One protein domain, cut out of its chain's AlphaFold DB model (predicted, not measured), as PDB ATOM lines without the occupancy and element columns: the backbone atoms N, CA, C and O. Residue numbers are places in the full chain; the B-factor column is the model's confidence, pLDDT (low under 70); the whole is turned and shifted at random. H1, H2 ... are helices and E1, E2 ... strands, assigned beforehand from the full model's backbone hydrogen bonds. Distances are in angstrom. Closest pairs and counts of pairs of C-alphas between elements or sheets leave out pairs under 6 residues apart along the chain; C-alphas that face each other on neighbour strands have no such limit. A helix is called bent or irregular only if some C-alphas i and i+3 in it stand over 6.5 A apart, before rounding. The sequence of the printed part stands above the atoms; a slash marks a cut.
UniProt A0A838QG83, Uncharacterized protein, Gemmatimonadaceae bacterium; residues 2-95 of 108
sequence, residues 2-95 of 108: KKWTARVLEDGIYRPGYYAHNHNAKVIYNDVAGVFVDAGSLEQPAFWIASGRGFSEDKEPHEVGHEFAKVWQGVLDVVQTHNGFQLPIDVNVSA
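Overview. This is residues 2 to 95 of the 108 residues of an uncharacterized protein of Gemmatimonadaceae bacterium (UniProt A0A838QG83). A curled four-stranded sheet has H2 along E1 and E2, while the long, bent hairpin of E3 and E4 reaches to one end of an elongated body. H1 packs on H2 toward the other end, and little H3 covers part of E3. The 94 printed residues hold three named helices and four named strands, in the order H1 E1 H2 E2 H3 E3 E4; the sheet, E1 E2 E3 E4, is mixed, as is the class. It is only just loose, close to compact: radius of gyration of the C-alphas 15.3 A, spans 47 by 27 by 19 A.

Along the chain. Find C-alpha 17 at (146.277, 21.738, 350.759), where E1, residues 17 to 21, begins. E2 is residues 46 to 50; E3, residues 69 to 82, spans 26.9 A and bends by 99 degrees at residue 79. E4, residues 85 to 94, spans 23.8 A and ends at C-alpha 94, (159.449, 22.088, 351.874). H2, residues 22 to 38, spans 25.2 A and is irregular, C-alphas 23 and 26 being 7.5 A apart. H1 is residues 2 to 11, H3 residues 61 to 64.

Arrangement. Look at N 48 and O 18, 2.8 A, for parallel E1 and E2; N 49 and O 71, 2.8 A, for parallel E2 and E3; N 80 and O 87, 3.0 A, for the antiparallel hairpin. E1, H2, E2 and E2, H3, E3 are strand-helix-strand units, parallel neighbours joined through a helix, with right-handed crossovers. H2 is on the sheet at a height of 7.4 A, giving two layers, helix over sheet. H1 touches residues 31 to 36 of H2, closest C-alphas Lys 2 and Val 32, 5.8 A. Every O i to N i+4 pair is within hydrogen-bond range in H1, 10 of 13 in H2; H3 is too short for one.

Size, cuts and confidence. The farthest C-alphas, Asp 38 and Gly 84, are 48.8 A apart. The printed part has no cut, no link is long, and no printed residue is under 70 in pLDDT.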
ATOM      1  N   LYS A   2     137.076  14.960 350.239       98.38
ATOM      2  CA  LYS A   2     136.482  15.227 348.893       98.38
ATOM      3  C   LYS A   2     135.496  16.413 348.801       98.38
ATOM      4  O   LYS A   2     135.666  17.284 347.962       98.38
ATOM      5  N   LYS A   3     134.481  16.483 349.677       98.44
ATOM      6  CA  LYS A   3     133.503  17.597 349.672       98.44
ATOM      7  C   LYS A   3     134.129  18.953 350.012       98.44
ATOM      8  O   LYS A   3     133.733  19.965 349.451       98.44
ATOM      9  N   TRP A   4     135.097  18.962 350.928       98.25
ATOM     10  CA  TRP A   4     135.843  20.173 351.270       98.25
ATOM     11  C   TRP A   4     136.703  20.623 350.086       98.25
ATOM     12  O   TRP A   4     136.648  21.789 349.724       98.25
ATOM     13  N   THR A   5     137.392  19.687 349.425       98.31
ATOM     14  CA  THR A   5     138.148  19.943 348.193       98.31
ATOM     15  C   THR A   5     137.273  20.604 347.136       98.31
ATOM     16  O   THR A   5     137.617  21.675 346.655       98.31
ATOM     17  N   ALA A   6     136.121  19.999 346.827       98.12
ATOM     18  CA  ALA A   6     135.192  20.529 345.834       98.12
ATOM     19  C   ALA A   6     134.738  21.950 346.189       98.12
ATOM     20  O   ALA A   6     134.746  22.823 345.332       98.12
ATOM     21  N   ARG A   7     134.414  22.201 347.465       98.12
ATOM     22  CA  ARG A   7     133.970  23.525 347.908       98.12
ATOM     23  C   ARG A   7     135.069  24.586 347.826       98.12
ATOM     24  O   ARG A   7     134.776  25.708 347.443       98.12
ATOM     25  N   VAL A   8     136.306  24.254 348.194       97.00
ATOM     26  CA  VAL A   8     137.436  25.195 348.107       97.00
ATOM     27  C   VAL A   8     137.764  25.517 346.648       97.00
ATOM     28  O   VAL A   8     137.987  26.677 346.325       97.00
ATOM     29  N   LEU A   9     137.737  24.513 345.766       96.19
ATOM     30  CA  LEU A   9     137.927  24.716 344.328       96.19
ATOM     31  C   LEU A   9     136.808  25.565 343.711       96.19
ATOM     32  O   LEU A   9     137.095  26.438 342.902       96.19
ATOM     33  N   GLU A  10     135.553  25.332 344.106       96.62
ATOM     34  CA  GLU A  10     134.400  26.129 343.666       96.62
ATOM     35  C   GLU A  10     134.500  27.591 344.125       96.62
ATOM     36  O   GLU A  10     134.180  28.499 343.363       96.62
ATOM     37  N   ASP A  11     134.938  27.819 345.364       95.62
ATOM     38  CA  ASP A  11     135.111  29.162 345.925       95.62
ATOM     39  C   ASP A  11     136.271  29.921 345.256       95.62
ATOM     40  O   ASP A  11     136.192  31.128 345.047       95.62
ATOM     41  N   GLY A  12     137.358  29.226 344.903       92.44
ATOM     42  CA  GLY A  12     138.481  29.766 344.124       92.44
ATOM     43  C   GLY A  12     139.363  30.792 344.851       92.44
ATOM     44  O   GLY A  12     140.437  31.134 344.359       92.44
ATOM     45  N   ILE A  13     138.958  31.260 346.035       92.50
ATOM     46  CA  ILE A  13     139.729  32.195 346.874       92.50
ATOM     47  C   ILE A  13     140.983  31.517 347.446       92.50
ATOM     48  O   ILE A  13     142.019  32.158 347.632       92.50
ATOM     49  N   TYR A  14     140.898  30.213 347.716       91.19
ATOM     50  CA  TYR A  14     141.972  29.419 348.307       91.19
ATOM     51  C   TYR A  14     142.305  28.199 347.452       91.19
ATOM     52  O   TYR A  14     141.457  27.665 346.741       91.19
ATOM     53  N   ARG A  15     143.541  27.703 347.588       91.19
ATOM     54  CA  ARG A  15     143.959  26.414 347.022       91.19
ATOM     55  C   ARG A  15     143.873  25.310 348.082       91.19
ATOM     56  O   ARG A  15     144.367  25.516 349.195       91.19
ATOM     57  N   PRO A  16     143.298  24.134 347.774       95.06
ATOM     58  CA  PRO A  16     143.273  23.021 348.718       95.06
ATOM     59  C   PRO A  16     144.685  22.474 348.998       95.06
ATOM     60  O   PRO A  16     145.369  22.027 348.079       95.06
ATOM     61  N   GLY A  17     145.084  22.440 350.271       95.44
ATOM     62  CA  GLY A  17     146.277  21.738 350.759       95.44
ATOM     63  C   GLY A  17     145.915  20.649 351.771       95.44
ATOM     64  O   GLY A  17     144.943  20.789 352.517       95.44
ATOM     65  N   TYR A  18     146.680  19.557 351.796       97.62
ATOM     66  CA  TYR A  18     146.356  18.370 352.591       97.62
ATOM     67  C   TYR A  18     147.487  18.009 353.540       97.62
ATOM     68  O   TYR A  18     148.551  17.593 353.096       97.62
ATOM     69  N   TYR A  19     147.231  18.095 354.843       97.75
ATOM     70  CA  TYR A  19     148.080  17.465 355.847       97.75
ATOM     71  C   TYR A  19     147.614  16.026 356.093       97.75
ATOM     72  O   TYR A  19     146.435  15.796 356.376       97.75
ATOM     73  N   ALA A  20     148.515  15.049 355.976       98.38
ATOM     74  CA  ALA A  20     148.178  13.644 356.198       98.38
ATOM     75  C   ALA A  20     149.363  12.824 356.715       98.38
ATOM     76  O   ALA A  20     150.502  12.994 356.290       98.38
ATOM     77  N   HIS A  21     149.075  11.841 357.570       98.38
ATOM     78  CA  HIS A  21     150.051  10.808 357.903       98.38
ATOM     79  C   HIS A  21     150.424   9.989 356.657       98.38
ATOM     80  O   HIS A  21     149.549   9.641 355.855       98.38
ATOM     81  N   ASN A  22     151.702   9.619 356.537       98.31
ATOM     82  CA  ASN A  22     152.270   8.898 355.391       98.31
ATOM     83  C   ASN A  22     151.447   7.666 354.961       98.31
ATOM     84  O   ASN A  22     151.180   7.478 353.776       98.31
ATOM     85  N   HIS A  23     150.938   6.887 355.924       98.31
ATOM     86  CA  HIS A  23     150.090   5.714 355.654       98.31
ATOM     87  C   HIS A  23     148.852   6.029 354.791       98.31
ATOM     88  O   HIS A  23     148.468   5.229 353.942       98.31
ATOM     89  N   ASN A  24     148.239   7.197 354.992       98.38
ATOM     90  CA  ASN A  24     146.986   7.574 354.338       98.38
ATOM     91  C   ASN A  24     147.204   8.407 353.068       98.38
ATOM     92  O   ASN A  24     146.282   8.539 352.261       98.38
ATOM     93  N   ALA A  25     148.398   8.983 352.893       98.31
ATOM     94  CA  ALA A  25     148.658  10.023 351.903       98.31
ATOM     95  C   ALA A  25     148.279   9.592 350.479       98.31
ATOM     96  O   ALA A  25     147.559  10.314 349.795       98.31
ATOM     97  N   LYS A  26     148.676   8.384 350.058       98.38
ATOM     98  CA  LYS A  26     148.405   7.899 348.696       98.38
ATOM     99  C   LYS A  26     146.916   7.725 348.401       98.38
ATOM    100  O   LYS A  26     146.461   8.099 347.322       98.38
ATOM    101  N   VAL A  27     146.163   7.160 349.348       98.44
ATOM    102  CA  VAL A  27     144.716   6.943 349.190       98.44
ATOM    103  C   VAL A  27     144.004   8.285 349.078       98.44
ATOM    104  O   VAL A  27     143.224   8.479 348.151       98.44
ATOM    105  N   ILE A  28     144.325   9.227 349.970       98.56
ATOM    106  CA  ILE A  28     143.717  10.561 349.962       98.56
ATOM    107  C   ILE A  28     144.079  11.306 348.677       98.56
ATOM    108  O   ILE A  28     143.181  11.865 348.055       98.56
ATOM    109  N   TYR A  29     145.351  11.276 348.258       98.44
ATOM    110  CA  TYR A  29     145.818  11.915 347.024       98.44
ATOM    111  C   TYR A  29     145.020  11.448 345.809       98.44
ATOM    112  O   TYR A  29     144.458  12.274 345.096       98.44
ATOM    113  N   ASN A  30     144.917  10.132 345.603       98.12
ATOM    114  CA  ASN A  30     144.173   9.573 344.475       98.12
ATOM    115  C   ASN A  30     142.704  10.023 344.496       98.12
ATOM    116  O   ASN A  30     142.135  10.372 343.465       98.12
ATOM    117  N   ASP A  31     142.104  10.048 345.684       98.38
ATOM    118  CA  ASP A  31     140.714  10.430 345.870       98.38
ATOM    119  C   ASP A  31     140.449  11.924 345.607       98.38
ATOM    120  O   ASP A  31     139.370  12.259 345.120       98.38
ATOM    121  N   VAL A  32     141.387  12.828 345.923       98.44
ATOM    122  CA  VAL A  32     141.236  14.270 345.638       98.44
ATOM    123  C   VAL A  32     141.702  14.663 344.250       98.44
ATOM    124  O   VAL A  32     141.153  15.611 343.701       98.44
ATOM    125  N   ALA A  33     142.646  13.934 343.657       97.56
ATOM    126  CA  ALA A  33     143.056  14.149 342.274       97.56
ATOM    127  C   ALA A  33     141.855  14.024 341.323       97.56
ATOM    128  O   ALA A  33     141.687  14.862 340.443       97.56
ATOM    129  N   GLY A  34     140.959  13.056 341.564       97.25
ATOM    130  CA  GLY A  34     139.695  12.953 340.828       97.25
ATOM    131  C   GLY A  34     138.817  14.202 340.965       97.25
ATOM    132  O   GLY A  34     138.300  14.698 339.975       97.25
ATOM    133  N   VAL A  35     138.728  14.781 342.167       98.25
ATOM    134  CA  VAL A  35     137.941  16.007 342.402       98.25
ATOM    135  C   VAL A  35     138.537  17.221 341.678       98.25
ATOM    136  O   VAL A  35     137.787  18.060 341.190       98.25
ATOM    137  N   PHE A  36     139.868  17.327 341.589       97.69
ATOM    138  CA  PHE A  36     140.528  18.382 340.806       97.69
ATOM    139  C   PHE A  36     140.206  18.250 339.314       97.69
ATOM    140  O   PHE A  36     139.851  19.244 338.683       97.69
ATOM    141  N   VAL A  37     140.268  17.026 338.780       97.06
ATOM    142  CA  VAL A  37     139.907  16.730 337.386       97.06
ATOM    143  C   VAL A  37     138.437  17.060 337.115       97.06
ATOM    144  O   VAL A  37     138.147  17.740 336.134       97.06
ATOM    145  N   ASP A  38     137.520  16.655 337.998       96.94
ATOM    146  CA  ASP A  38     136.082  16.936 337.866       96.94
ATOM    147  C   ASP A  38     135.774  18.445 337.901       96.94
ATOM    148  O   ASP A  38     134.835  18.908 337.254       96.94
ATOM    149  N   ALA A  39     136.583  19.223 338.625       96.12
ATOM    150  CA  ALA A  39     136.508  20.684 338.664       96.12
ATOM    151  C   ALA A  39     137.206  21.369 337.469       96.12
ATOM    152  O   ALA A  39     137.233  22.597 337.403       96.12
ATOM    153  N   GLY A  40     137.794  20.606 336.539       95.38
ATOM    154  CA  GLY A  40     138.534  21.135 335.391       95.38
ATOM    155  C   GLY A  40     139.879  21.779 335.748       95.38
ATOM    156  O   GLY A  40     140.426  22.528 334.941       95.38
ATOM    157  N   SER A  41     140.415  21.515 336.943       93.25
ATOM    158  CA  SER A  41     141.705  22.053 337.375       93.25
ATOM    159  C   SER A  41     142.868  21.264 336.770       93.25
ATOM    160  O   SER A  41     142.864  20.033 336.762       93.25
ATOM    161  N   LEU A  42     143.890  21.983 336.294       89.94
ATOM    162  CA  LEU A  42     145.164  21.403 335.843       89.94
ATOM    163  C   LEU A  42     146.198  21.309 336.974       89.94
ATOM    164  O   LEU A  42     147.278  20.748 336.782       89.94
ATOM    165  N   GLU A  43     145.893  21.879 338.139       90.50
ATOM    166  CA  GLU A  43     146.775  21.822 339.297       90.50
ATOM    167  C   GLU A  43     146.747  20.430 339.935       90.50
ATOM    168  O   GLU A  43     145.739  19.724 339.910       90.50
ATOM    169  N   GLN A  44     147.867  20.041 340.547       90.94
ATOM    170  CA  GLN A  44     147.931  18.826 341.355       90.94
ATOM    171  C   GLN A  44     147.651  19.147 342.831       90.94
ATOM    172  O   GLN A  44     148.078  20.196 343.320       90.94
ATOM    173  N   PRO A  45     146.999  18.238 343.577       94.81
ATOM    174  CA  PRO A  45     146.794  18.395 345.014       94.81
ATOM    175  C   PRO A  45     148.123  18.546 345.778       94.81
ATOM    176  O   PRO A  45     148.980  17.665 345.711       94.81
ATOM    177  N   ALA A  46     148.283  19.622 346.554       93.88
ATOM    178  CA  ALA A  46     149.482  19.848 347.365       93.88
ATOM    179  C   ALA A  46     149.408  19.108 348.712       93.88
ATOM    180  O   ALA A  46     148.456  19.292 349.475       93.88
ATOM    181  N   PHE A  47     150.418  18.290 349.026       97.50
ATOM    182  CA  PHE A  47     150.439  17.466 350.238       97.50
ATOM    183  C   PHE A  47     151.580  17.818 351.193       97.50
ATOM    184  O   PHE A  47     152.747  17.854 350.809       97.50
ATOM    185  N   TRP A  48     151.218  17.978 352.461       98.19
ATOM    186  CA  TRP A  48     152.102  18.008 353.615       98.19
ATOM    187  C   TRP A  48     152.020  16.656 354.335       98.19
ATOM    188  O   TRP A  48     151.006  16.313 354.944       98.19
ATOM    189  N   ILE A  49     153.071  15.849 354.230       98.62
ATOM    190  CA  ILE A  49     153.080  14.476 354.737       98.62
ATOM    191  C   ILE A  49     153.793  14.406 356.084       98.62
ATOM    192  O   ILE A  49     154.910  14.890 356.220       98.62
ATOM    193  N   ALA A  50     153.174  13.756 357.067       98.56
ATOM    194  CA  ALA A  50     153.776  13.505 358.374       98.56
ATOM    195  C   ALA A  50     154.351  12.086 358.477       98.56
ATOM    196  O   ALA A  50     153.634  11.098 358.275       98.56
ATOM    197  N   SER A  51     155.647  11.988 358.791       98.19
ATOM    198  CA  SER A  51     156.357  10.739 359.096       98.19
ATOM    199  C   SER A  51     157.770  11.014 359.609       98.19
ATOM    200  O   SER A  51     158.583  11.556 358.878       98.19
ATOM    201  N   GLY A  52     158.142  10.527 360.793       97.19
ATOM    202  CA  GLY A  52     159.539  10.629 361.253       97.19
ATOM    203  C   GLY A  52     160.511   9.636 360.603       97.19
ATOM    204  O   GLY A  52     161.722   9.730 360.783       97.19
ATOM    205  N   ARG A  53     160.016   8.644 359.848       96.00
ATOM    206  CA  ARG A  53     160.870   7.590 359.281       96.00
ATOM    207  C   ARG A  53     161.787   8.152 358.195       96.00
ATOM    208  O   ARG A  53     161.307   8.534 357.136       96.00
ATOM    209  N   GLY A  54     163.097   8.086 358.435       96.25
ATOM    210  CA  GLY A  54     164.119   8.460 357.455       96.25
ATOM    211  C   GLY A  54     164.223   9.963 357.198       96.25
ATOM    212  O   GLY A  54     164.853  10.338 356.207       96.25
ATOM    213  N   PHE A  55     163.601  10.784 358.051       98.19
ATOM    214  CA  PHE A  55     163.625  12.238 357.950       98.19
ATOM    215  C   PHE A  55     165.008  12.807 358.247       98.19
ATOM    216  O   PHE A  55     165.709  12.326 359.138       98.19
ATOM    217  N   SER A  56     165.348  13.856 357.510       97.19
ATOM    218  CA  SER A  56     166.464  14.749 357.774       97.19
ATOM    219  C   SER A  56     166.173  16.099 357.111       97.19
ATOM    220  O   SER A  56     165.436  16.152 356.127       97.19
ATOM    221  N   GLU A  57     166.717  17.186 357.659       97.31
ATOM    222  CA  GLU A  57     166.485  18.553 357.160       97.31
ATOM    223  C   GLU A  57     167.200  18.845 355.826       97.31
ATOM    224  O   GLU A  57     166.892  19.833 355.170       97.31
ATOM    225  N   ASP A  58     168.133  17.983 355.410       97.25
ATOM    226  CA  ASP A  58     168.844  18.043 354.124       97.25
ATOM    227  C   ASP A  58     168.139  17.277 352.991       97.25
ATOM    228  O   ASP A  58     168.672  17.198 351.884       97.25
ATOM    229  N   LYS A  59     166.959  16.709 353.264       97.88
ATOM    230  CA  LYS A  59     166.164  15.951 352.295       97.88
ATOM    231  C   LYS A  59     165.061  16.767 351.649       97.88
ATOM    232  O   LYS A  59     164.515  17.704 352.228       97.88
ATOM    233  N   GLU A  60     164.655  16.300 350.481       97.69
ATOM    234  CA  GLU A  60     163.508  16.805 349.745       97.69
ATOM    235  C   GLU A  60     162.206  16.114 350.197       97.69
ATOM    236  O   GLU A  60     162.201  14.918 350.516       97.69
ATOM    237  N   PRO A  61     161.047  16.803 350.186       98.12
ATOM    238  CA  PRO A  61     159.793  16.231 350.678       98.12
ATOM    239  C   PRO A  61     159.379  14.914 350.019       98.12
ATOM    240  O   PRO A  61     158.826  14.047 350.695       98.12
ATOM    241  N   HIS A  62     159.637  14.737 348.719       97.94
ATOM    242  CA  HIS A  62     159.266  13.513 348.001       97.94
ATOM    243  C   HIS A  62     159.978  12.253 348.522       97.94
ATOM    244  O   HIS A  62     159.437  11.148 348.412       97.94
ATOM    245  N   GLU A  63     161.122  12.412 349.200       98.44
ATOM    246  CA  GLU A  63     161.886  11.317 349.806       98.44
ATOM    247  C   GLU A  63     161.155  10.641 350.980       98.44
ATOM    248  O   GLU A  63     161.559   9.565 351.424       98.44
ATOM    249  N   VAL A  64     160.025  11.197 351.441       97.94
ATOM    250  CA  VAL A  64     159.085  10.515 352.352       97.94
ATOM    251  C   VAL A  64     158.401   9.293 351.707       97.94
ATOM    252  O   VAL A  64     157.732   8.512 352.392       97.94
ATOM    253  N   GLY A  65     158.575   9.112 350.391       98.00
ATOM    254  CA  GLY A  65     158.075   7.983 349.603       98.00
ATOM    255  C   GLY A  65     156.896   8.320 348.688       98.00
ATOM    256  O   GLY A  65     156.224   7.407 348.208       98.00
ATOM    257  N   HIS A  66     156.625   9.608 348.450       97.94
ATOM    258  CA  HIS A  66     155.525  10.070 347.602       97.94
ATOM    259  C   HIS A  66     155.977  11.233 346.720       97.94
ATOM    260  O   HIS A  66     156.156  12.338 347.219       97.94
ATOM    261  N   GLU A  67     156.048  11.025 345.403       97.12
ATOM    262  CA  GLU A  67     156.416  12.076 344.428       97.12
ATOM    263  C   GLU A  67     155.538  13.337 344.505       97.12
ATOM    264  O   GLU A  67     155.957  14.426 344.129       97.12
ATOM    265  N   PHE A  68     154.306  13.208 344.998       96.31
ATOM    266  CA  PHE A  68     153.380  14.332 345.146       96.31
ATOM    267  C   PHE A  68     153.563  15.127 346.454       96.31
ATOM    268  O   PHE A  68     152.838  16.099 346.681       96.31
ATOM    269  N   ALA A  69     154.474  14.722 347.342       97.75
ATOM    270  CA  ALA A  69     154.731  15.447 348.582       97.75
ATOM    271  C   ALA A  69     155.354  16.819 348.286       97.75
ATOM    272  O   ALA A  69     156.325  16.932 347.543       97.75
ATOM    273  N   LYS A  70     154.794  17.869 348.891       96.88
ATOM    274  CA  LYS A  70     155.288  19.252 348.807       96.88
ATOM    275  C   LYS A  70     155.918  19.735 350.104       96.88
ATOM    276  O   LYS A  70     156.807  20.576 350.069       96.88
ATOM    277  N   VAL A  71     155.480  19.184 351.231       98.00
ATOM    278  CA  VAL A  71     156.051  19.433 352.555       98.00
ATOM    279  C   VAL A  71     156.147  18.103 353.295       98.00
ATOM    280  O   VAL A  71     155.271  17.245 353.151       98.00
ATOM    281  N   TRP A  72     157.186  17.920 354.100       98.50
ATOM    282  CA  TRP A  72     157.369  16.741 354.938       98.50
ATOM    283  C   TRP A  72     157.639  17.153 356.388       98.50
ATOM    284  O   TRP A  72     158.657  17.776 356.665       98.50
ATOM    285  N   GLN A  73     156.736  16.784 357.304       98.50
ATOM    286  CA  GLN A  73     156.932  16.865 358.756       98.50
ATOM    287  C   GLN A  73     157.609  15.605 359.282       98.50
ATOM    288  O   GLN A  73     157.053  14.507 359.144       98.50
ATOM    289  N   GLY A  74     158.765  15.751 359.927       97.88
ATOM    290  CA  GLY A  74     159.522  14.592 360.400       97.88
ATOM    291  C   GLY A  74     159.984  14.615 361.849       97.88
ATOM    292  O   GLY A  74     160.183  13.541 362.413       97.88
ATOM    293  N   VAL A  75     160.091  15.783 362.480       97.44
ATOM    294  CA  VAL A  75     160.345  15.883 363.926       97.44
ATOM    295  C   VAL A  75     159.172  16.595 364.570       97.44
ATOM    296  O   VAL A  75     158.717  17.610 364.049       97.44
ATOM    297  N   LEU A  76     158.687  16.048 365.681       95.44
ATOM    298  CA  LEU A  76     157.569  16.600 366.439       95.44
ATOM    299  C   LEU A  76     158.041  17.089 367.803       95.44
ATOM    300  O   LEU A  76     158.928  16.468 368.397       95.44
ATOM    301  N   ASP A  77     157.411  18.155 368.288       92.56
ATOM    302  CA  ASP A  77     157.509  18.641 369.669       92.56
ATOM    303  C   ASP A  77     158.951  18.834 370.188       92.56
ATOM    304  O   ASP A  77     159.256  18.599 371.362       92.56
ATOM    305  N   VAL A  78     159.868  19.280 369.324       95.50
ATOM    306  CA  VAL A  78     161.236  19.613 369.737       95.50
ATOM    307  C   VAL A  78     161.287  21.039 370.273       95.50
ATOM    308  O   VAL A  78     160.720  21.964 369.695       95.50
ATOM    309  N   VAL A  79     161.994  21.243 371.384       96.94
ATOM    310  CA  VAL A  79     162.237  22.590 371.904       96.94
ATOM    311  C   VAL A  79     163.399  23.213 371.143       96.94
ATOM    312  O   VAL A  79     164.531  22.736 371.233       96.94
ATOM    313  N   GLN A  80     163.131  24.303 370.430       95.62
ATOM    314  CA  GLN A  80     164.158  25.107 369.772       95.62
ATOM    315  C   GLN A  80     164.131  26.548 370.272       95.62
ATOM    316  O   GLN A  80     163.085  27.078 370.648       95.62
ATOM    317  N   THR A  81     165.299  27.191 370.263       97.00
ATOM    318  CA  THR A  81     165.424  28.605 370.614       97.00
ATOM    319  C   THR A  81     165.293  29.462 369.364       97.00
ATOM    320  O   THR A  81     166.170  29.441 368.504       97.00
ATOM    321  N   HIS A  82     164.240  30.273 369.306       94.25
ATOM    322  CA  HIS A  82     163.990  31.233 368.233       94.25
ATOM    323  C   HIS A  82     163.922  32.638 368.820       94.25
ATOM    324  O   HIS A  82     163.100  32.918 369.689       94.25
ATOM    325  N   ASN A  83     164.825  33.520 368.381       95.62
ATOM    326  CA  ASN A  83     164.945  34.891 368.895       95.62
ATOM    327  C   ASN A  83     165.000  34.974 370.443       95.62
ATOM    328  O   ASN A  83     164.372  35.830 371.059       95.62
ATOM    329  N   GLY A  84     165.716  34.037 371.077       96.62
ATOM    330  CA  GLY A  84     165.876  33.968 372.537       96.62
ATOM    331  C   GLY A  84     164.741  33.273 373.300       96.62
ATOM    332  O   GLY A  84     164.878  33.062 374.501       96.62
ATOM    333  N   PHE A  85     163.661  32.865 372.629       97.00
ATOM    334  CA  PHE A  85     162.546  32.144 373.246       97.00
ATOM    335  C   PHE A  85     162.624  30.650 372.956       97.00
ATOM    336  O   PHE A  85     162.839  30.249 371.814       97.00
ATOM    337  N   GLN A  86     162.408  29.829 373.981       97.31
ATOM    338  CA  GLN A  86     162.255  28.385 373.827       97.31
ATOM    339  C   GLN A  86     160.819  28.072 373.414       97.31
ATOM    340  O   GLN A  86     159.884  28.354 374.163       97.31
ATOM    341  N   LEU A  87     160.654  27.496 372.226       96.81
ATOM    342  CA  LEU A  87     159.353  27.141 371.671       96.81
ATOM    343  C   LEU A  87     159.305  25.635 371.389       96.81
ATOM    344  O   LEU A  87     160.256  25.119 370.796       96.81
ATOM    345  N   PRO A  88     158.226  24.933 371.779       96.44
ATOM    346  CA  PRO A  88     157.940  23.613 371.238       96.44
ATOM    347  C   PRO A  88     157.513  23.774 369.776       96.44
ATOM    348  O   PRO A  88     156.572  24.518 369.485       96.44
ATOM    349  N   ILE A  89     158.232  23.128 368.860       96.00
ATOM    350  CA  ILE A  89     157.970  23.218 367.425       96.00
ATOM    351  C   ILE A  89     158.062  21.855 366.744       96.00
ATOM    352  O   ILE A  89     158.783  20.960 367.187       96.00
ATOM    353  N   ASP A  90     157.409  21.760 365.591       97.50
ATOM    354  CA  ASP A  90     157.609  20.675 364.639       97.50
ATOM    355  C   ASP A  90     158.568  21.117 363.529       97.50
ATOM    356  O   ASP A  90     158.524  22.264 363.073       97.50
ATOM    357  N   VAL A  91     159.399  20.193 363.045       97.50
ATOM    358  CA  VAL A  91     160.373  20.451 361.974       97.50
ATOM    359  C   VAL A  91     159.891  19.845 360.665       97.50
ATOM    360  O   VAL A  91     159.460  18.686 360.607       97.50
ATOM    361  N   ASN A  92     159.979  20.654 359.610       97.88
ATOM    362  CA  ASN A  92     159.496  20.332 358.279       97.88
ATOM    363  C   ASN A  92     160.521  20.722 357.214       97.88
ATOM    364  O   ASN A  92     161.186  21.744 357.360       97.88
ATOM    365  N   VAL A  93     160.554  19.975 356.113       97.88
ATOM    366  CA  VAL A  93     161.192  20.395 354.855       97.88
ATOM    367  C   VAL A  93     160.121  20.683 353.806       97.88
ATOM    368  O   VAL A  93     159.041  20.085 353.834       97.88
ATOM    369  N   SER A  94     160.389  21.619 352.898       97.31
ATOM    370  CA  SER A  94     159.449  22.088 351.874       97.31
ATOM    371  C   SER A  94     160.147  22.171 350.523       97.31
ATOM    372  O   SER A  94     161.282  22.625 350.459       97.31
ATOM    373  N   ALA A  95     159.443  21.785 349.458       94.56
ATOM    374  CA  ALA A  95     159.944  21.871 348.085       94.56
ATOM    375  C   ALA A  95     159.984  23.326 347.582       94.56
ATOM    376  O   ALA A  95     160.710  23.650 346.647       94.56
TER     377      ALA A  95